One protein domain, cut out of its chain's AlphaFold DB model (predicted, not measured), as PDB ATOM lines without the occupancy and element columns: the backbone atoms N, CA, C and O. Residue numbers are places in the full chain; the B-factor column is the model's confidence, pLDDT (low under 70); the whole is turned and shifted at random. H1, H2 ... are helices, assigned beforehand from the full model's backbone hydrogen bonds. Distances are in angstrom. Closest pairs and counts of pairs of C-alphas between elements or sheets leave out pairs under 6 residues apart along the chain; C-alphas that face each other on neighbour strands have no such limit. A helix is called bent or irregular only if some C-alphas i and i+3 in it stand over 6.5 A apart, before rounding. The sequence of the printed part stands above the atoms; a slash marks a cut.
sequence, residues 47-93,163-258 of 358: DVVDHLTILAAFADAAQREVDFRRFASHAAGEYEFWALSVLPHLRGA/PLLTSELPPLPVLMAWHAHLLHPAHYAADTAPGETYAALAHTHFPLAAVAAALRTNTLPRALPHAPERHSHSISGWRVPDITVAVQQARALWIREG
ATOM      1  N   ASP A  47     -20.725  29.331   9.324       96.38
ATOM      2  CA  ASP A  47     -21.404  29.089   8.051       96.38
ATOM      3  C   ASP A  47     -22.817  29.686   8.073       96.38
ATOM      4  O   ASP A  47     -23.218  30.388   7.149       96.38
ATOM      5  N   VAL A  48     -23.569  29.469   9.157       95.38
ATOM      6  CA  VAL A  48     -24.937  29.997   9.289       95.38
ATOM      7  C   VAL A  48     -24.932  31.525   9.374       95.38
ATOM      8  O   VAL A  48     -25.771  32.176   8.755       95.38
ATOM      9  N   VAL A  49     -23.984  32.114  10.106       94.19
ATOM     10  CA  VAL A  49     -23.855  33.577  10.243       94.19
ATOM     11  C   VAL A  49     -23.476  34.236   8.912       94.19
ATOM     12  O   VAL A  49     -24.070  35.247   8.519       94.19
ATOM     13  N   ASP A  50     -22.515  33.662   8.193       95.50
ATOM     14  CA  ASP A  50     -22.103  34.144   6.877       95.50
ATOM     15  C   ASP A  50     -23.242  33.986   5.862       95.50
ATOM     16  O   ASP A  50     -23.525  34.911   5.100       95.50
ATOM     17  N   HIS A  51     -23.981  32.877   5.915       95.38
ATOM     18  CA  HIS A  51     -25.146  32.683   5.062       95.38
ATOM     19  C   HIS A  51     -26.260  33.695   5.349       95.38
ATOM     20  O   HIS A  51     -26.785  34.295   4.415       95.38
ATOM     21  N   LEU A  52     -26.575  33.972   6.619       93.44
ATOM     22  CA  LEU A  52     -27.549  35.004   6.999       93.44
ATOM     23  C   LEU A  52     -27.141  36.400   6.508       93.44
ATOM     24  O   LEU A  52     -27.996  37.163   6.064       93.44
ATOM     25  N   THR A  53     -25.843  36.717   6.519       94.12
ATOM     26  CA  THR A  53     -25.316  37.972   5.951       94.12
ATOM     27  C   THR A  53     -25.637  38.077   4.455       94.12
ATOM     28  O   THR A  53     -26.089  39.118   3.979       94.12
ATOM     29  N   ILE A  54     -25.450  36.984   3.716       95.06
ATOM     30  CA  ILE A  54     -25.735  36.912   2.278       95.06
ATOM     31  C   ILE A  54     -27.239  36.993   2.009       95.06
ATOM     32  O   ILE A  54     -27.668  37.772   1.160       95.06
ATOM     33  N   LEU A  55     -28.053  36.250   2.763       94.19
ATOM     34  CA  LEU A  55     -29.513  36.276   2.641       94.19
ATOM     35  C   LEU A  55     -30.082  37.669   2.943       94.19
ATOM     36  O   LEU A  55     -31.018  38.098   2.273       94.19
ATOM     37  N   ALA A  56     -29.498  38.406   3.892       92.69
ATOM     38  CA  ALA A  56     -29.870  39.793   4.158       92.69
ATOM     39  C   ALA A  56     -29.556  40.714   2.966       92.69
ATOM     40  O   ALA A  56     -30.394  41.542   2.609       92.69
ATOM     41  N   ALA A  57     -28.400  40.545   2.315       93.88
ATOM     42  CA  ALA A  57     -28.053  41.295   1.105       93.88
ATOM     43  C   ALA A  57     -28.984  40.956  -0.072       93.88
ATOM     44  O   ALA A  57     -29.417  41.849  -0.798       93.88
ATOM     45  N   PHE A  58     -29.353  39.682  -0.233       94.75
ATOM     46  CA  PHE A  58     -30.332  39.256  -1.236       94.75
ATOM     47  C   PHE A  58     -31.719  39.848  -0.966       94.75
ATOM     48  O   PHE A  58     -32.358  40.349  -1.890       94.75
ATOM     49  N   ALA A  59     -32.168  39.839   0.293       91.56
ATOM     50  CA  ALA A  59     -33.435  40.445   0.696       91.56
ATOM     51  C   ALA A  59     -33.465  41.947   0.388       91.56
ATOM     52  O   ALA A  59     -34.454  42.442  -0.147       91.56
ATOM     53  N   ASP A  60     -32.391  42.662   0.718       91.81
ATOM     54  CA  ASP A  60     -32.250  44.099   0.480       91.81
ATOM     55  C   ASP A  60     -32.252  44.432  -1.020       91.81
ATOM     56  O   ASP A  60     -33.034  45.279  -1.455       91.81
ATOM     57  N   ALA A  61     -31.480  43.704  -1.834       91.38
ATOM     58  CA  ALA A  61     -31.515  43.845  -3.291       91.38
ATOM     59  C   ALA A  61     -32.933  43.615  -3.839       91.38
ATOM     60  O   ALA A  61     -33.478  44.451  -4.550       91.38
ATOM     61  N   ALA A  62     -33.588  42.536  -3.420       87.81
ATOM     62  CA  ALA A  62     -34.926  42.181  -3.880       87.81
ATOM     63  C   ALA A  62     -36.044  43.132  -3.437       87.81
ATOM     64  O   ALA A  62     -37.120  43.128  -4.037       87.81
ATOM     65  N   GLN A  63     -35.832  43.884  -2.355       87.62
ATOM     66  CA  GLN A  63     -36.769  44.898  -1.868       87.62
ATOM     67  C   GLN A  63     -36.664  46.209  -2.651       87.62
ATOM     68  O   GLN A  63     -37.638  46.956  -2.693       87.62
ATOM     69  N   ARG A  64     -35.512  46.487  -3.270       89.69
ATOM     70  CA  ARG A  64     -35.294  47.688  -4.094       89.69
ATOM     71  C   ARG A  64     -35.868  47.560  -5.503       89.69
ATOM     72  O   ARG A  64     -36.123  48.572  -6.147       89.69
ATOM     73  N   GLU A  65     -36.080  46.335  -5.971       89.81
ATOM     74  CA  GLU A  65     -36.525  46.059  -7.335       89.81
ATOM     75  C   GLU A  65     -38.047  46.132  -7.481       89.81
ATOM     76  O   GLU A  65     -38.792  45.364  -6.866       89.81
ATOM     77  N   VAL A  66     -38.509  47.026  -8.359       89.69
ATOM     78  CA  VAL A  66     -39.935  47.168  -8.704       89.69
ATOM     79  C   VAL A  66     -40.416  45.968  -9.524       89.69
ATOM     80  O   VAL A  66     -41.482  45.416  -9.258       89.69
ATOM     81  N   ASP A  67     -39.609  45.530 -10.495       91.81
ATOM     82  CA  ASP A  67     -39.871  44.342 -11.310       91.81
ATOM     83  C   ASP A  67     -38.875  43.233 -10.961       91.81
ATOM     84  O   ASP A  67     -37.862  43.005 -11.629       91.81
ATOM     85  N   PHE A  68     -39.192  42.511  -9.888       90.06
ATOM     86  CA  PHE A  68     -38.364  41.404  -9.426       90.06
ATOM     87  C   PHE A  68     -38.237  40.281 -10.469       90.06
ATOM     88  O   PHE A  68     -37.218  39.595 -10.516       90.06
ATOM     89  N   ARG A  69     -39.247  40.073 -11.327       89.44
ATOM     90  CA  ARG A  69     -39.181  39.042 -12.371       89.44
ATOM     91  C   ARG A  69     -38.119  39.400 -13.403       89.44
ATOM     92  O   ARG A  69     -37.333  38.531 -13.780       89.44
ATOM     93  N   ARG A  70     -38.077  40.663 -13.829       89.62
ATOM     94  CA  ARG A  70     -37.039  41.165 -14.730       89.62
ATOM     95  C   ARG A  70     -35.658  41.115 -14.082       89.62
ATOM     96  O   ARG A  70     -34.727  40.638 -14.727       89.62
ATOM     97  N   PHE A  71     -35.540  41.524 -12.819       90.25
ATOM     98  CA  PHE A  71     -34.293  41.408 -12.058       90.25
ATOM     99  C   PHE A  71     -33.796  39.954 -11.995       90.25
ATOM    100  O   PHE A  71     -32.647  39.680 -12.328       90.25
ATOM    101  N   ALA A  72     -34.672  39.006 -11.646       91.06
ATOM    102  CA  ALA A  72     -34.328  37.587 -11.567       91.06
ATOM    103  C   ALA A  72     -33.897  37.016 -12.928       91.06
ATOM    104  O   ALA A  72     -32.942  36.247 -12.986       91.06
ATOM    105  N   SER A  73     -34.554  37.431 -14.015       90.31
ATOM    106  CA  SER A  73     -34.175  37.052 -15.384       90.31
ATOM    107  C   SER A  73     -32.778  37.559 -15.756       90.31
ATOM    108  O   SER A  73     -31.978  36.824 -16.331       90.31
ATOM    109  N   HIS A  74     -32.450  38.800 -15.383       88.69
ATOM    110  CA  HIS A  74     -31.118  39.364 -15.600       88.69
ATOM    111  C   HIS A  74     -30.050  38.639 -14.773       88.69
ATOM    112  O   HIS A  74     -29.045  38.200 -15.322       88.69
ATOM    113  N   ALA A  75     -30.301  38.439 -13.475       91.25
ATOM    114  CA  ALA A  75     -29.417  37.702 -12.575       91.25
ATOM    115  C   ALA A  75     -29.127  36.276 -13.080       91.25
ATOM    116  O   ALA A  75     -27.990  35.810 -13.024       91.25
ATOM    117  N   ALA A  76     -30.151  35.600 -13.607       91.38
ATOM    118  CA  ALA A  76     -30.028  34.280 -14.211       91.38
ATOM    119  C   ALA A  76     -29.135  34.292 -15.462       91.38
ATOM    120  O   ALA A  76     -28.275  33.424 -15.598       91.38
ATOM    121  N   GLY A  77     -29.301  35.284 -16.341       88.94
ATOM    122  CA  GLY A  77     -28.456  35.453 -17.523       88.94
ATOM    123  C   GLY A  77     -26.993  35.756 -17.181       88.94
ATOM    124  O   GLY A  77     -26.088  35.125 -17.728       88.94
ATOM    125  N   GLU A  78     -26.746  36.654 -16.223       90.50
ATOM    126  CA  GLU A  78     -25.386  36.956 -15.763       90.50
ATOM    127  C   GLU A  78     -24.715  35.730 -15.139       90.50
ATOM    128  O   GLU A  78     -23.523  35.501 -15.345       90.50
ATOM    129  N   TYR A  79     -25.466  34.926 -14.382       93.06
ATOM    130  CA  TYR A  79     -24.950  33.693 -13.800       93.06
ATOM    131  C   TYR A  79     -24.611  32.641 -14.852       93.06
ATOM    132  O   TYR A  79     -23.532  32.054 -14.772       93.06
ATOM    133  N   GLU A  80     -25.472  32.439 -15.849       90.31
ATOM    134  CA  GLU A  80     -25.188  31.539 -16.969       90.31
ATOM    135  C   GLU A  80     -23.912  31.981 -17.703       90.31
ATOM    136  O   GLU A  80     -22.979  31.192 -17.867       90.31
ATOM    137  N   PHE A  81     -23.803  33.270 -18.042       89.12
ATOM    138  CA  PHE A  81     -22.596  33.820 -18.660       89.12
ATOM    139  C   PHE A  81     -21.352  33.622 -17.783       89.12
ATOM    140  O   PHE A  81     -20.315  33.161 -18.267       89.12
ATOM    141  N   TRP A  82     -21.438  33.925 -16.486       91.94
ATOM    142  CA  TRP A  82     -20.319  33.749 -15.565       91.94
ATOM    143  C   TRP A  82     -19.880  32.286 -15.463       91.94
ATOM    144  O   TRP A  82     -18.688  31.998 -15.563       91.94
ATOM    145  N   ALA A  83     -20.821  31.359 -15.297       90.62
ATOM    146  CA  ALA A  83     -20.519  29.948 -15.098       90.62
ATOM    147  C   ALA A  83     -19.957  29.281 -16.366       90.62
ATOM    148  O   ALA A  83     -19.069  28.435 -16.256       90.62
ATOM    149  N   LEU A  84     -20.438  29.678 -17.551       88.06
ATOM    150  CA  LEU A  84     -20.030  29.098 -18.836       88.06
ATOM    151  C   LEU A  84     -18.814  29.780 -19.460       88.06
ATOM    152  O   LEU A  84     -18.026  29.130 -20.143       88.06
ATOM    153  N   SER A  85     -18.653  31.083 -19.235       86.88
ATOM    154  CA  SER A  85     -17.603  31.870 -19.882       86.88
ATOM    155  C   SER A  85     -16.530  32.287 -18.891       86.88
ATOM    156  O   SER A  85     -15.361  32.014 -19.115       86.88
ATOM    157  N   VAL A  86     -16.870  32.904 -17.763       89.31
ATOM    158  CA  VAL A  86     -15.855  33.507 -16.878       89.31
ATOM    159  C   VAL A  86     -15.135  32.457 -16.028       89.31
ATOM    160  O   VAL A  86     -13.903  32.407 -15.993       89.31
ATOM    161  N   LEU A  87     -15.885  31.584 -15.356       89.56
ATOM    162  CA  LEU A  87     -15.342  30.605 -14.415       89.56
ATOM    163  C   LEU A  87     -14.338  29.623 -15.062       89.56
ATOM    164  O   LEU A  87     -13.281  29.393 -14.458       89.56
ATOM    165  N   PRO A  88     -14.578  29.065 -16.268       88.38
ATOM    166  CA  PRO A  88     -13.598  28.209 -16.934       88.38
ATOM    167  C   PRO A  88     -12.280  28.928 -17.234       88.38
ATOM    168  O   PRO A  88     -11.217  28.342 -17.031       88.38
ATOM    169  N   HIS A  89     -12.320  30.205 -17.635       86.75
ATOM    170  CA  HIS A  89     -11.110  30.995 -17.891       86.75
ATOM    171  C   HIS A  89     -10.312  31.248 -16.607       86.75
ATOM    172  O   HIS A  89      -9.099  31.039 -16.598       86.75
ATOM    173  N   LEU A  90     -10.978  31.598 -15.497       84.75
ATOM    174  CA  LEU A  90     -10.323  31.748 -14.188       84.75
ATOM    175  C   LEU A  90      -9.603  30.457 -13.762       84.75
ATOM    176  O   LEU A  90      -8.480  30.475 -13.254       84.75
ATOM    177  N   ARG A  91     -10.235  29.306 -14.016       80.25
ATOM    178  CA  ARG A  91      -9.669  27.980 -13.726       80.25
ATOM    179  C   ARG A  91      -8.508  27.633 -14.662       80.25
ATOM    180  O   ARG A  91      -7.525  27.053 -14.203       80.25
ATOM    181  N   GLY A  92      -8.614  27.970 -15.946       79.38
ATOM    182  CA  GLY A  92      -7.564  27.768 -16.947       79.38
ATOM    183  C   GLY A  92      -6.309  28.593 -16.655       79.38
ATOM    184  O   GLY A  92      -5.205  28.046 -16.666       79.38
ATOM    185  N   ALA A  93      -6.472  29.868 -16.292       73.19
ATOM    186  CA  ALA A  93      -5.368  30.759 -15.932       73.19
ATOM    187  C   ALA A  93      -4.560  30.222 -14.736       73.19
ATOM    188  O   ALA A  93      -3.335  30.146 -14.788       73.19
ATOM    189  N   PRO A 163     -10.542  26.992  -3.965       77.06
ATOM    190  CA  PRO A 163     -11.524  28.029  -3.656       77.06
ATOM    191  C   PRO A 163     -11.341  29.241  -4.582       77.06
ATOM    192  O   PRO A 163     -10.225  29.516  -5.040       77.06
ATOM    193  N   LEU A 164     -12.430  29.970  -4.847       82.69
ATOM    194  CA  LEU A 164     -12.363  31.277  -5.513       82.69
ATOM    195  C   LEU A 164     -11.612  32.272  -4.617       82.69
ATOM    196  O   LEU A 164     -11.791  32.266  -3.399       82.69
ATOM    197  N   LEU A 165     -10.765  33.109  -5.218       83.50
ATOM    198  CA  LEU A 165     -10.145  34.237  -4.517       83.50
ATOM    199  C   LEU A 165     -11.169  35.359  -4.327       83.50
ATOM    200  O   LEU A 165     -12.134  35.464  -5.080       83.50
ATOM    201  N   THR A 166     -10.922  36.257  -3.372       81.31
ATOM    202  CA  THR A 166     -11.774  37.438  -3.152       81.31
ATOM    203  C   THR A 166     -11.918  38.295  -4.418       81.31
ATOM    204  O   THR A 166     -13.001  38.794  -4.699       81.31
ATOM    205  N   SER A 167     -10.855  38.415  -5.219       83.31
ATOM    206  CA  SER A 167     -10.855  39.146  -6.497       83.31
ATOM    207  C   SER A 167     -11.635  38.454  -7.618       83.31
ATOM    208  O   SER A 167     -11.894  39.063  -8.648       83.31
ATOM    209  N   GLU A 168     -11.976  37.179  -7.445       89.06
ATOM    210  CA  GLU A 168     -12.702  36.360  -8.421       89.06
ATOM    211  C   GLU A 168     -14.187  36.196  -8.055       89.06
ATOM    212  O   GLU A 168     -14.921  35.490  -8.751       89.06
ATOM    213  N   LEU A 169     -14.633  36.801  -6.947       93.62
ATOM    214  CA  LEU A 169     -16.024  36.716  -6.518       93.62
ATOM    215  C   LEU A 169     -16.937  37.382  -7.555       93.62
ATOM    216  O   LEU A 169     -16.683  38.523  -7.941       93.62
ATOM    217  N   PRO A 170     -18.013  36.715  -7.999       95.00
ATOM    218  CA  PRO A 170     -18.965  37.337  -8.904       95.00
ATOM    219  C   PRO A 170     -19.855  38.364  -8.174       95.00
ATOM    220  O   PRO A 170     -19.937  38.347  -6.942       95.00
ATOM    221  N   PRO A 171     -20.536  39.265  -8.907       95.62
ATOM    222  CA  PRO A 171     -21.422  40.261  -8.314       95.62
ATOM    223  C   PRO A 171     -22.654  39.624  -7.658       95.62
ATOM    224  O   PRO A 171     -22.986  38.456  -7.880       95.62
ATOM    225  N   LEU A 172     -23.369  40.422  -6.858       95.94
ATOM    226  CA  LEU A 172     -24.507  39.956  -6.061       95.94
ATOM    227  C   LEU A 172     -25.583  39.205  -6.874       95.94
ATOM    228  O   LEU A 172     -25.979  38.133  -6.420       95.94
ATOM    229  N   PRO A 173     -26.030  39.667  -8.064       94.25
ATOM    230  CA  PRO A 173     -27.062  38.962  -8.829       94.25
ATOM    231  C   PRO A 173     -26.628  37.555  -9.270       94.25
ATOM    232  O   PRO A 173     -27.398  36.602  -9.171       94.25
ATOM    233  N   VAL A 174     -25.362  37.392  -9.661       95.31
ATOM    234  CA  VAL A 174     -24.791  36.084 -10.019       95.31
ATOM    235  C   VAL A 174     -24.764  35.151  -8.808       95.31
ATOM    236  O   VAL A 174     -25.137  33.983  -8.914       95.31
ATOM    237  N   LEU A 175     -24.371  35.664  -7.637       97.00
ATOM    238  CA  LEU A 175     -24.399  34.899  -6.388       97.00
ATOM    239  C   LEU A 175     -25.823  34.499  -5.989       97.00
ATOM    240  O   LEU A 175     -26.006  33.395  -5.482       97.00
ATOM    241  N   MET A 176     -26.821  35.355  -6.230       95.38
ATOM    242  CA  MET A 176     -28.238  35.048  -5.984       95.38
ATOM    243  C   MET A 176     -28.706  33.864  -6.826       95.38
ATOM    244  O   MET A 176     -29.319  32.934  -6.295       95.38
ATOM    245  N   ALA A 177     -28.397  33.883  -8.122       95.44
ATOM    246  CA  ALA A 177     -28.740  32.808  -9.045       95.44
ATOM    247  C   ALA A 177     -27.981  31.508  -8.733       95.44
ATOM    248  O   ALA A 177     -28.603  30.448  -8.666       95.44
ATOM    249  N   TRP A 178     -26.680  31.578  -8.432       96.38
ATOM    250  CA  TRP A 178     -25.904  30.400  -8.027       96.38
ATOM    251  C   TRP A 178     -26.414  29.790  -6.716       96.38
ATOM    252  O   TRP A 178     -26.585  28.575  -6.616       96.38
ATOM    253  N   HIS A 179     -26.721  30.626  -5.720       95.94
ATOM    254  CA  HIS A 179     -27.336  30.187  -4.470       95.94
ATOM    255  C   HIS A 179     -28.672  29.476  -4.730       95.94
ATOM    256  O   HIS A 179     -28.882  28.379  -4.225       95.94
ATOM    257  N   ALA A 180     -29.561  30.062  -5.541       94.12
ATOM    258  CA  ALA A 180     -30.836  29.435  -5.891       94.12
ATOM    259  C   ALA A 180     -30.645  28.091  -6.618       94.12
ATOM    260  O   ALA A 180     -31.379  27.140  -6.342       94.12
ATOM    261  N   HIS A 181     -29.621  27.992  -7.474       93.75
ATOM    262  CA  HIS A 181     -29.254  26.750  -8.149       93.75
ATOM    263  C   HIS A 181     -28.879  25.657  -7.122       93.75
ATOM    264  O   HIS A 181     -29.409  24.549  -7.143       93.75
ATOM    265  N   LEU A 182     -28.040  25.990  -6.135       94.38
ATOM    266  CA  LEU A 182     -27.614  25.067  -5.070       94.38
ATOM    267  C   LEU A 182     -28.755  24.559  -4.171       94.38
ATOM    268  O   LEU A 182     -28.630  23.485  -3.581       94.38
ATOM    269  N   LEU A 183     -29.868  25.295  -4.061       93.31
ATOM    270  CA  LEU A 183     -31.026  24.874  -3.261       93.31
ATOM    271  C   LEU A 183     -31.859  23.748  -3.903       93.31
ATOM    272  O   LEU A 183     -32.790  23.263  -3.254       93.31
ATOM    273  N   HIS A 184     -31.487  23.305  -5.110       91.44
ATOM    274  CA  HIS A 184     -32.066  22.160  -5.825       91.44
ATOM    275  C   HIS A 184     -30.966  21.108  -6.080       91.44
ATOM    276  O   HIS A 184     -30.379  21.051  -7.164       91.44
ATOM    277  N   PRO A 185     -30.608  20.283  -5.074       92.81
ATOM    278  CA  PRO A 185     -29.404  19.447  -5.122       92.81
ATOM    279  C   PRO A 185     -29.424  18.385  -6.228       92.81
ATOM    280  O   PRO A 185     -28.365  18.046  -6.768       92.81
ATOM    281  N   ALA A 186     -30.610  17.861  -6.561       90.94
ATOM    282  CA  ALA A 186     -30.809  16.910  -7.652       90.94
ATOM    283  C   ALA A 186     -30.394  17.522  -8.993       90.94
ATOM    284  O   ALA A 186     -29.497  16.993  -9.652       90.94
ATOM    285  N   HIS A 187     -30.988  18.672  -9.319       90.06
ATOM    286  CA  HIS A 187     -30.695  19.450 -10.517       90.06
ATOM    287  C   HIS A 187     -29.229  19.897 -10.550       90.06
ATOM    288  O   HIS A 187     -28.515  19.535 -11.478       90.06
ATOM    289  N   TYR A 188     -28.723  20.515  -9.471       91.69
ATOM    290  CA  TYR A 188     -27.329  20.975  -9.400       91.69
ATOM    291  C   TYR A 188     -26.324  19.863  -9.723       91.69
ATOM    292  O   TYR A 188     -25.347  20.090 -10.431       91.69
ATOM    293  N   ALA A 189     -26.518  18.644  -9.212       91.69
ATOM    294  CA  ALA A 189     -25.570  17.571  -9.511       91.69
ATOM    295  C   ALA A 189     -25.698  17.030 -10.938       91.69
ATOM    296  O   ALA A 189     -24.688  16.601 -11.485       91.69
ATOM    297  N   ALA A 190     -26.903  17.030 -11.517       90.94
ATOM    298  CA  ALA A 190     -27.091  16.658 -12.914       90.94
ATOM    299  C   ALA A 190     -26.371  17.666 -13.818       90.94
ATOM    300  O   ALA A 190     -25.503  17.283 -14.587       90.94
ATOM    301  N   ASP A 191     -26.617  18.958 -13.624       89.62
ATOM    302  CA  ASP A 191     -26.050  20.037 -14.437       89.62
ATOM    303  C   ASP A 191     -24.531  20.200 -14.311       89.62
ATOM    304  O   ASP A 191     -23.872  20.734 -15.206       89.62
ATOM    305  N   THR A 192     -23.963  19.757 -13.189       91.56
ATOM    306  CA  THR A 192     -22.519  19.811 -12.929       91.56
ATOM    307  C   THR A 192     -21.814  18.474 -13.152       91.56
ATOM    308  O   THR A 192     -20.615  18.368 -12.888       91.56
ATOM    309  N   ALA A 193     -22.508  17.449 -13.652       91.50
ATOM    310  CA  ALA A 193     -21.866  16.180 -13.965       91.50
ATOM    311  C   ALA A 193     -20.802  16.346 -15.076       91.50
ATOM    312  O   ALA A 193     -20.842  17.297 -15.864       91.50
ATOM    313  N   PRO A 194     -19.798  15.452 -15.150       90.31
ATOM    314  CA  PRO A 194     -18.785  15.523 -16.199       90.31
ATOM    315  C   PRO A 194     -19.414  15.497 -17.599       90.31
ATOM    316  O   PRO A 194     -20.122  14.556 -17.936       90.31
ATOM    317  N   GLY A 195     -19.112  16.511 -18.415       85.81
ATOM    318  CA  GLY A 195     -19.651  16.652 -19.773       85.81
ATOM    319  C   GLY A 195     -20.950  17.455 -19.871       85.81
ATOM    320  O   GLY A 195     -21.356  17.778 -20.983       85.81
ATOM    321  N   GLU A 196     -21.557  17.822 -18.742       88.25
ATOM    322  CA  GLU A 196     -22.781  18.624 -18.706       88.25
ATOM    323  C   GLU A 196     -22.500  20.128 -18.716       88.25
ATOM    324  O   GLU A 196     -21.373  20.585 -18.475       88.25
ATOM    325  N   THR A 197     -23.552  20.904 -18.990       84.69
ATOM    326  CA  THR A 197     -23.516  22.354 -19.234       84.69
ATOM    327  C   THR A 197     -22.669  23.116 -18.216       84.69
ATOM    328  O   THR A 197     -21.837  23.939 -18.588       84.69
ATOM    329  N   TYR A 198     -22.823  22.815 -16.926       88.06
ATOM    330  CA  TYR A 198     -22.166  23.538 -15.842       88.06
ATOM    331  C   TYR A 198     -21.041  22.732 -15.169       88.06
ATOM    332  O   TYR A 198     -20.719  22.969 -14.003       88.06
ATOM    333  N   ALA A 199     -20.374  21.813 -15.878       88.81
ATOM    334  CA  ALA A 199     -19.303  20.966 -15.326       88.81
ATOM    335  C   ALA A 199     -18.169  21.739 -14.601       88.81
ATOM    336  O   ALA A 199     -17.530  21.217 -13.680       88.81
ATOM    337  N   ALA A 200     -17.923  23.008 -14.953       87.44
ATOM    338  CA  ALA A 200     -16.956  23.869 -14.259       87.44
ATOM    339  C   ALA A 200     -17.336  24.158 -12.788       87.44
ATOM    340  O   ALA A 200     -16.458  24.355 -11.936       87.44
ATOM    341  N   LEU A 201     -18.630  24.137 -12.461       90.06
ATOM    342  CA  LEU A 201     -19.138  24.328 -11.102       90.06
ATOM    343  C   LEU A 201     -18.959  23.093 -10.213       90.06
ATOM    344  O   LEU A 201     -18.899  23.242  -8.994       90.06
ATOM    345  N   ALA A 202     -18.789  21.894 -10.780       86.69
ATOM    346  CA  ALA A 202     -18.628  20.646 -10.019       86.69
ATOM    347  C   ALA A 202     -17.466  20.703  -9.011       86.69
ATOM    348  O   ALA A 202     -17.502  20.108  -7.932       86.69
ATOM    349  N   HIS A 203     -16.428  21.462  -9.368       80.50
ATOM    350  CA  HIS A 203     -15.193  21.616  -8.603       80.50
ATOM    351  C   HIS A 203     -15.088  22.981  -7.912       80.50
ATOM    352  O   HIS A 203     -14.009  23.348  -7.431       80.50
ATOM    353  N   THR A 204     -16.179  23.747  -7.889       88.31
ATOM    354  CA  THR A 204     -16.227  25.107  -7.358       88.31
ATOM    355  C   THR A 204     -17.202  25.151  -6.187       88.31
ATOM    356  O   THR A 204     -18.394  24.912  -6.340       88.31
ATOM    357  N   HIS A 205     -16.685  25.447  -4.996       90.12
ATOM    358  CA  HIS A 205     -17.523  25.648  -3.818       90.12
ATOM    359  C   HIS A 205     -18.122  27.042  -3.814       90.12
ATOM    360  O   HIS A 205     -17.430  28.000  -4.164       90.12
ATOM    361  N   PHE A 206     -19.359  27.152  -3.330       94.56
ATOM    362  CA  PHE A 206     -19.935  28.446  -3.007       94.56
ATOM    363  C   PHE A 206     -19.055  29.141  -1.950       94.56
ATOM    364  O   PHE A 206     -18.858  28.583  -0.864       94.56
ATOM    365  N   PRO A 207     -18.480  30.319  -2.244       94.81
ATOM    366  CA  PRO A 207     -17.481  30.961  -1.393       94.81
ATOM    367  C   PRO A 207     -18.130  31.713  -0.219       94.81
ATOM    368  O   PRO A 207     -17.977  32.923  -0.081       94.81
ATOM    369  N   LEU A 208     -18.854  30.985   0.637       95.12
ATOM    370  CA  LEU A 208     -19.731  31.521   1.684       95.12
ATOM    371  C   LEU A 208     -19.051  32.583   2.564       95.12
ATOM    372  O   LEU A 208     -19.496  33.729   2.612       95.12
ATOM    373  N   ALA A 209     -17.924  32.230   3.187       95.06
ATOM    374  CA  ALA A 209     -17.194  33.127   4.081       95.06
ATOM    375  C   ALA A 209     -16.591  34.339   3.352       95.06
ATOM    376  O   ALA A 209     -16.647  35.465   3.853       95.06
ATOM    377  N   ALA A 210     -16.046  34.133   2.149       96.12
ATOM    378  CA  ALA A 210     -15.441  35.209   1.367       96.12
ATOM    379  C   ALA A 210     -16.498  36.211   0.876       96.12
ATOM    380  O   ALA A 210     -16.271  37.416   0.944       96.12
ATOM    381  N   VAL A 211     -17.675  35.736   0.456       97.12
ATOM    382  CA  VAL A 211     -18.799  36.600   0.064       97.12
ATOM    383  C   VAL A 211     -19.324  37.373   1.266       97.12
ATOM    384  O   VAL A 211     -19.501  38.583   1.170       97.12
ATOM    385  N   ALA A 212     -19.536  36.720   2.410       95.94
ATOM    386  CA  ALA A 212     -19.986  37.411   3.614       95.94
ATOM    387  C   ALA A 212     -18.979  38.484   4.066       95.94
ATOM    388  O   ALA A 212     -19.373  39.600   4.406       95.94
ATOM    389  N   ALA A 213     -17.675  38.197   4.008       96.12
ATOM    390  CA  ALA A 213     -16.630  39.185   4.267       96.12
ATOM    391  C   ALA A 213     -16.653  40.346   3.256       96.12
ATOM    392  O   ALA A 213     -16.559  41.510   3.658       96.12
ATOM    393  N   ALA A 214     -16.833  40.052   1.966       96.75
ATOM    394  CA  ALA A 214     -16.924  41.066   0.920       96.75
ATOM    395  C   ALA A 214     -18.159  41.965   1.087       96.75
ATOM    396  O   ALA A 214     -18.070  43.176   0.909       96.75
ATOM    397  N   LEU A 215     -19.297  41.405   1.504       95.81
ATOM    398  CA  LEU A 215     -20.510  42.164   1.818       95.81
ATOM    399  C   LEU A 215     -20.318  43.068   3.037       95.81
ATOM    400  O   LEU A 215     -20.637  44.252   2.973       95.81
ATOM    401  N   ARG A 216     -19.739  42.543   4.126       94.88
ATOM    402  CA  ARG A 216     -19.455  43.321   5.347       94.88
ATOM    403  C   ARG A 216     -18.527  44.509   5.088       94.88
ATOM    404  O   ARG A 216     -18.660  45.540   5.734       94.88
ATOM    405  N   THR A 217     -17.593  44.354   4.152       96.19
ATOM    406  CA  THR A 217     -16.617  45.391   3.780       96.19
ATOM    407  C   THR A 217     -17.023  46.195   2.546       96.19
ATOM    408  O   THR A 217     -16.293  47.098   2.148       96.19
ATOM    409  N   ASN A 218     -18.182  45.897   1.948       94.94
ATOM    410  CA  ASN A 218     -18.671  46.512   0.715       94.94
ATOM    411  C   ASN A 218     -17.657  46.455  -0.454       94.94
ATOM    412  O   ASN A 218     -17.476  47.424  -1.189       94.94
ATOM    413  N   THR A 219     -16.978  45.316  -0.609       94.81
ATOM    414  CA  THR A 219     -15.936  45.075  -1.628       94.81
ATOM    415  C   THR A 219     -16.371  44.120  -2.740       94.81
ATOM    416  O   THR A 219     -15.586  43.820  -3.638       94.81
ATOM    417  N   LEU A 220     -17.617  43.639  -2.708       94.56
ATOM    418  CA  LEU A 220     -18.147  42.782  -3.763       94.56
ATOM    419  C   LEU A 220     -18.219  43.553  -5.098       94.56
ATOM    420  O   LEU A 220     -18.658  44.709  -5.101       94.56
ATOM    421  N   PRO A 221     -17.835  42.947  -6.239       92.62
ATOM    422  CA  PRO A 221     -17.960  43.605  -7.533       92.62
ATOM    423  C   PRO A 221     -19.403  44.019  -7.825       92.62
ATOM    424  O   PRO A 221     -20.353  43.308  -7.493       92.62
ATOM    425  N   ARG A 222     -19.569  45.175  -8.474       90.00
ATOM    426  CA  ARG A 222     -20.897  45.694  -8.840       90.00
ATOM    427  C   ARG A 222     -21.495  44.997 -10.060       90.00
ATOM    428  O   ARG A 222     -22.710  44.891 -10.145       90.00
ATOM    429  N   ALA A 223     -20.651  44.549 -10.985       88.19
ATOM    430  CA  ALA A 223     -21.044  43.905 -12.234       88.19
ATOM    431  C   ALA A 223     -19.927  42.973 -12.722       88.19
ATOM    432  O   ALA A 223     -18.778  43.089 -12.285       88.19
ATOM    433  N   LEU A 224     -20.262  42.063 -13.638       84.69
ATOM    434  CA  LEU A 224     -19.265  41.254 -14.331       84.69
ATOM    435  C   LEU A 224     -18.508  42.104 -15.364       84.69
ATOM    436  O   LEU A 224     -19.132  42.888 -16.086       84.69
ATOM    437  N   PRO A 225     -17.185  41.923 -15.507       72.06
ATOM    438  CA  PRO A 225     -16.455  42.475 -16.640       72.06
ATOM    439  C   PRO A 225     -17.008  41.876 -17.942       72.06
ATOM    440  O   PRO A 225     -17.030  40.657 -18.094       72.06
ATOM    441  N   HIS A 226     -17.440  42.727 -18.876       70.19
ATOM    442  CA  HIS A 226     -17.930  42.327 -20.205       70.19
ATOM    443  C   HIS A 226     -19.181  41.427 -20.213       70.19
ATOM    444  O   HIS A 226     -19.301  40.562 -21.082       70.19
ATOM    445  N   ALA A 227     -20.121  41.628 -19.281       64.00
ATOM    446  CA  ALA A 227     -21.429  40.974 -19.363       64.00
ATOM    447  C   ALA A 227     -22.082  41.264 -20.733       64.00
ATOM    448  O   ALA A 227     -22.177  42.434 -21.120       64.00
ATOM    449  N   PRO A 228     -22.499  40.242 -21.499       63.59
ATOM    450  CA  PRO A 228     -23.088  40.460 -22.810       63.59
ATOM    451  C   PRO A 228     -24.449  41.151 -22.667       63.59
ATOM    452  O   PRO A 228     -25.290  40.726 -21.882       63.59
ATOM    453  N   GLU A 229     -24.710  42.179 -23.482       58.31
ATOM    454  CA  GLU A 229     -26.015  42.868 -23.513       58.31
ATOM    455  C   GLU A 229     -27.171  41.933 -23.926       58.31
ATOM    456  O   GLU A 229     -28.343  42.222 -23.676       58.31
ATOM    457  N   ARG A 230     -26.850  40.804 -24.576       57.44
ATOM    458  CA  ARG A 230     -27.798  39.775 -25.014       57.44
ATOM    459  C   ARG A 230     -27.290  38.391 -24.629       57.44
ATOM    460  O   ARG A 230     -26.223  37.969 -25.067       57.44
ATOM    461  N   HIS A 231     -28.087  37.673 -23.848       57.75
ATOM    462  CA  HIS A 231     -27.812  36.297 -23.448       57.75
ATOM    463  C   HIS A 231     -28.123  35.353 -24.620       57.75
ATOM    464  O   HIS A 231     -29.199  35.437 -25.215       57.75
ATOM    465  N   SER A 232     -27.161  34.502 -24.992       51.06
ATOM    466  CA  SER A 232     -27.310  33.550 -26.098       51.06
ATOM    467  C   SER A 232     -28.345  32.476 -25.762       51.06
ATOM    468  O   SER A 232     -28.488  32.065 -24.612       51.06
ATOM    469  N   HIS A 233     -29.063  31.988 -26.771       46.22
ATOM    470  CA  HIS A 233     -29.984  30.874 -26.600       46.22
ATOM    471  C   HIS A 233     -29.213  29.559 -26.429       46.22
ATOM    472  O   HIS A 233     -28.767  28.968 -27.403       46.22
ATOM    473  N   SER A 234     -29.151  29.101 -25.177       48.47
ATOM    474  CA  SER A 234     -29.265  27.700 -24.749       48.47
ATOM    475  C   SER A 234     -28.322  26.668 -25.381       48.47
ATOM    476  O   SER A 234     -28.537  26.216 -26.504       48.47
ATOM    477  N   ILE A 235     -27.448  26.105 -24.542       49.28
ATOM    478  CA  ILE A 235     -26.923  24.742 -24.705       49.28
ATOM    479  C   ILE A 235     -27.110  23.990 -23.358       49.28
ATOM    480  O   ILE A 235     -26.266  24.081 -22.480       49.28
ATOM    481  N   SER A 236     -28.272  23.318 -23.230       50.94
ATOM    482  CA  SER A 236     -28.737  22.260 -22.281       50.94
ATOM    483  C   SER A 236     -28.863  22.469 -20.751       50.94
ATOM    484  O   SER A 236     -28.218  23.322 -20.155       50.94
ATOM    485  N   GLY A 237     -29.702  21.606 -20.140       63.41
ATOM    486  CA  GLY A 237     -29.823  21.330 -18.697       63.41
ATOM    487  C   GLY A 237     -30.796  22.247 -17.954       63.41
ATOM    488  O   GLY A 237     -32.009  22.206 -18.169       63.41
ATOM    489  N   TRP A 238     -30.242  23.102 -17.107       75.00
ATOM    490  CA  TRP A 238     -30.930  24.164 -16.379       75.00
ATOM    491  C   TRP A 238     -30.736  25.522 -17.072       75.00
ATOM    492  O   TRP A 238     -29.648  26.101 -17.063       75.00
ATOM    493  N   ARG A 239     -31.802  26.056 -17.683       79.62
ATOM    494  CA  ARG A 239     -31.749  27.277 -18.513       79.62
ATOM    495  C   ARG A 239     -32.072  28.541 -17.716       79.62
ATOM    496  O   ARG A 239     -32.632  28.470 -16.624       79.62
ATOM    497  N   VAL A 240     -31.835  29.717 -18.305       84.06
ATOM    498  CA  VAL A 240     -32.219  31.024 -17.724       84.06
ATOM    499  C   VAL A 240     -33.656  31.055 -17.164       84.06
ATOM    500  O   VAL A 240     -33.815  31.511 -16.029       84.06
ATOM    501  N   PRO A 241     -34.711  30.558 -17.853       86.25
ATOM    502  CA  PRO A 241     -36.059  30.523 -17.278       86.25
ATOM    503  C   PRO A 241     -36.164  29.647 -16.027       86.25
ATOM    504  O   PRO A 241     -36.807  30.037 -15.057       86.25
ATOM    505  N   ASP A 242     -35.496  28.497 -16.029       86.88
ATOM    506  CA  ASP A 242     -35.488  27.560 -14.909       86.88
ATOM    507  C   ASP A 242     -34.735  28.183 -13.707       86.88
ATOM    508  O   ASP A 242     -35.190  28.107 -12.567       86.88
ATOM    509  N   ILE A 243     -33.611  28.884 -13.939       83.25
ATOM    510  CA  ILE A 243     -32.866  29.620 -12.893       83.25
ATOM    511  C   ILE A 243     -33.716  30.775 -12.358       83.25
ATOM    512  O   ILE A 243     -33.772  31.011 -11.154       83.25
ATOM    513  N   THR A 244     -34.423  31.473 -13.247       88.31
ATOM    514  CA  THR A 244     -35.340  32.555 -12.877       88.31
ATOM    515  C   THR A 244     -36.417  32.043 -11.923       88.31
ATOM    516  O   THR A 244     -36.679  32.681 -10.902       88.31
ATOM    517  N   VAL A 245     -37.016  30.884 -12.217       88.00
ATOM    518  CA  VAL A 245     -38.008  30.242 -11.343       88.00
ATOM    519  C   VAL A 245     -37.391  29.891  -9.989       88.00
ATOM    520  O   VAL A 245     -37.970  30.233  -8.959       88.00
ATOM    521  N   ALA A 246     -36.191  29.313  -9.964       87.50
ATOM    522  CA  ALA A 246     -35.511  28.988  -8.713       87.50
ATOM    523  C   ALA A 246     -35.177  30.230  -7.870       87.50
ATOM    524  O   ALA A 246     -35.372  30.225  -6.654       87.50
ATOM    525  N   VAL A 247     -34.737  31.330  -8.494       87.06
ATOM    526  CA  VAL A 247     -34.517  32.617  -7.810       87.06
ATOM    527  C   VAL A 247     -35.830  33.153  -7.236       87.06
ATOM    528  O   VAL A 247     -35.870  33.622  -6.098       87.06
ATOM    529  N   GLN A 248     -36.928  33.046  -7.987       87.88
ATOM    530  CA  GLN A 248     -38.255  33.453  -7.521       87.88
ATOM    531  C   GLN A 248     -38.746  32.617  -6.339       87.88
ATOM    532  O   GLN A 248     -39.271  33.180  -5.379       87.88
ATOM    533  N   GLN A 249     -38.531  31.303  -6.365       85.62
ATOM    534  CA  GLN A 249     -38.877  30.403  -5.265       85.62
ATOM    535  C   GLN A 249     -38.011  30.666  -4.023       85.62
ATOM    536  O   GLN A 249     -38.522  30.685  -2.900       85.62
ATOM    537  N   ALA A 250     -36.719  30.950  -4.213       84.00
ATOM    538  CA  ALA A 250     -35.791  31.259  -3.131       84.00
ATOM    539  C   ALA A 250     -36.046  32.630  -2.480       84.00
ATOM    540  O   ALA A 250     -35.629  32.839  -1.341       84.00
ATOM    541  N   ARG A 251     -36.768  33.548  -3.142       83.19
ATOM    542  CA  ARG A 251     -37.044  34.904  -2.628       83.19
ATOM    543  C   ARG A 251     -37.640  34.902  -1.220       83.19
ATOM    544  O   ARG A 251     -37.263  35.719  -0.385       83.19
ATOM    545  N   ALA A 252     -38.562  33.981  -0.938       78.81
ATOM    546  CA  ALA A 252     -39.216  33.878   0.367       78.81
ATOM    547  C   ALA A 252     -38.284  33.362   1.486       78.81
ATOM    548  O   ALA A 252     -38.636  33.440   2.664       78.81
ATOM    549  N   LEU A 253     -37.112  32.823   1.129       75.12
ATOM    550  CA  LEU A 253     -36.107  32.296   2.055       75.12
ATOM    551  C   LEU A 253     -35.123  33.368   2.540       75.12
ATOM    552  O   LEU A 253     -34.376  33.110   3.483       75.12
ATOM    553  N   TRP A 254     -35.108  34.555   1.925       81.12
ATOM    554  CA  TRP A 254     -34.207  35.659   2.271       81.12
ATOM    555  C   TRP A 254     -34.649  36.337   3.577       81.12
ATOM    556  O   TRP A 254     -35.242  37.417   3.608       81.12
ATOM    557  N   ILE A 255     -34.431  35.618   4.677       68.94
ATOM    558  CA  ILE A 255     -34.849  35.967   6.034       68.94
ATOM    559  C   ILE A 255     -33.943  37.073   6.599       68.94
ATOM    560  O   ILE A 255     -32.726  37.035   6.446       68.94
ATOM    561  N   ARG A 256     -34.549  38.044   7.298       63.19
ATOM    562  CA  ARG A 256     -33.885  39.203   7.938       63.19
ATOM    563  C   ARG A 256     -33.655  39.034   9.449       63.19
ATOM    564  O   ARG A 256     -33.485  40.024  10.158       63.19
ATOM    565  N   GLU A 257     -33.736  37.816   9.975       60.72
ATOM    566  CA  GLU A 257     -33.567  37.582  11.412       60.72
ATOM    567  C   GLU A 257     -32.089  37.580  11.826       60.72
ATOM    568  O   GLU A 257     -31.216  37.133  11.086       60.72
ATOM    569  N   GLY A 258     -31.817  38.102  13.025       64.25
ATOM    570  CA  GLY A 258     -30.473  38.160  13.597       64.25
ATOM    571  C   GLY A 258     -29.959  36.796  14.066       64.25
ATOM    572  O   GLY A 258     -30.729  35.924  14.469       64.25
TER     573      GLY A 258
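Overview. This is residues 47 to 93 and 163 to 258 of the 358 residues of an uncharacterized protein of Cutaneotrichosporon oleaginosum (UniProt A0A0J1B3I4). A short helix, H3, lies in the middle of a compact, all-helical body, with the long H2 and with H7 crossing it nearly at right angles. H1 and H6 pack on each other on the side of H3 away from H2, while the small H4 lies off the last end of H3 and the small H5 packs on the later part of H2. A long unnamed stretch, residues 217 to 239, runs round the outside from H6 to H7. The printed part has 143 residues, with seven named helices, H1 to H7 in order along the chain, and no named strand. The radius of gyration of the C-alphas is 14.3 A, and the spans are 41 by 32 by 31 A.

Along the chain. H1, residues 47 to 64, begins at C-alpha 47 (-21.404, 29.089, 8.051) and is 26.2 A long. H2, residues 68 to 93, is 35.3 A long and has a kink of 33 degrees near residue 82; it is only just irregular, with C-alphas 84 and 87 6.6 A apart. After the cut come H3, residues 172 to 182, 15.2 A, with C-alpha 172 at (-24.507, 39.956, -6.061), H4, residues 185 to 191, 9.9 A, H5, residues 199 to 203, 7.9 A, and H6, residues 208 to 216, 12.4 A. H7, residues 240 to 253, is 20.2 A long and ends at C-alpha 253 (-36.107, 32.296, 2.055); it too is only just irregular, with C-alphas 249 and 252 6.6 A apart.

Arrangement. H3 touches H2, about perpendicular at 85 degrees, the closest C-alphas being those of Tyr 79 and Val 174, 4.5 A apart. H3 touches H7 at 90 degrees, with C-alphas 180 and 247 closest at 5.2 A. H2 touches H7 with residues 69 to 80 alone, closest at C-alphas 76 and 240, 5.3 A. H1 touches H6 at a steep tilt of 52 degrees, the same way, closest at C-alphas 50 and 212, 5.1 A. H2 touches H5 with residues 83 to 88 alone, closest at C-alphas 88 and 200, 6.1 A. H3 and H4 only just touch, only at the corner, with 3 pairs of C-alphas within 8 A; the closest are C-alphas 182 and 188, 6.0 A apart. H4 and H7 are apart. Every O i to N i+4 pair is within hydrogen-bond range in H1, H3, H4 and H6; the counts are 19 of 22 in H2, 8 of 10 in H7 and 0 of 1 in H5, where 1 of 2 O i to N i+3 pairs is within range.

Size, cuts and confidence. The C-alphas farthest apart, of Gly 195 and Gly 258, are 41.1 A apart. Residues 94 to 162 are not printed, and C-alphas 93 and 163 are 14.0 A apart across the cut. The link from H6 to H7, 23 residues, is long. Mean pLDDT of the printed part is 86.3; residues 227 to 237 and 255 to 258 are under 70.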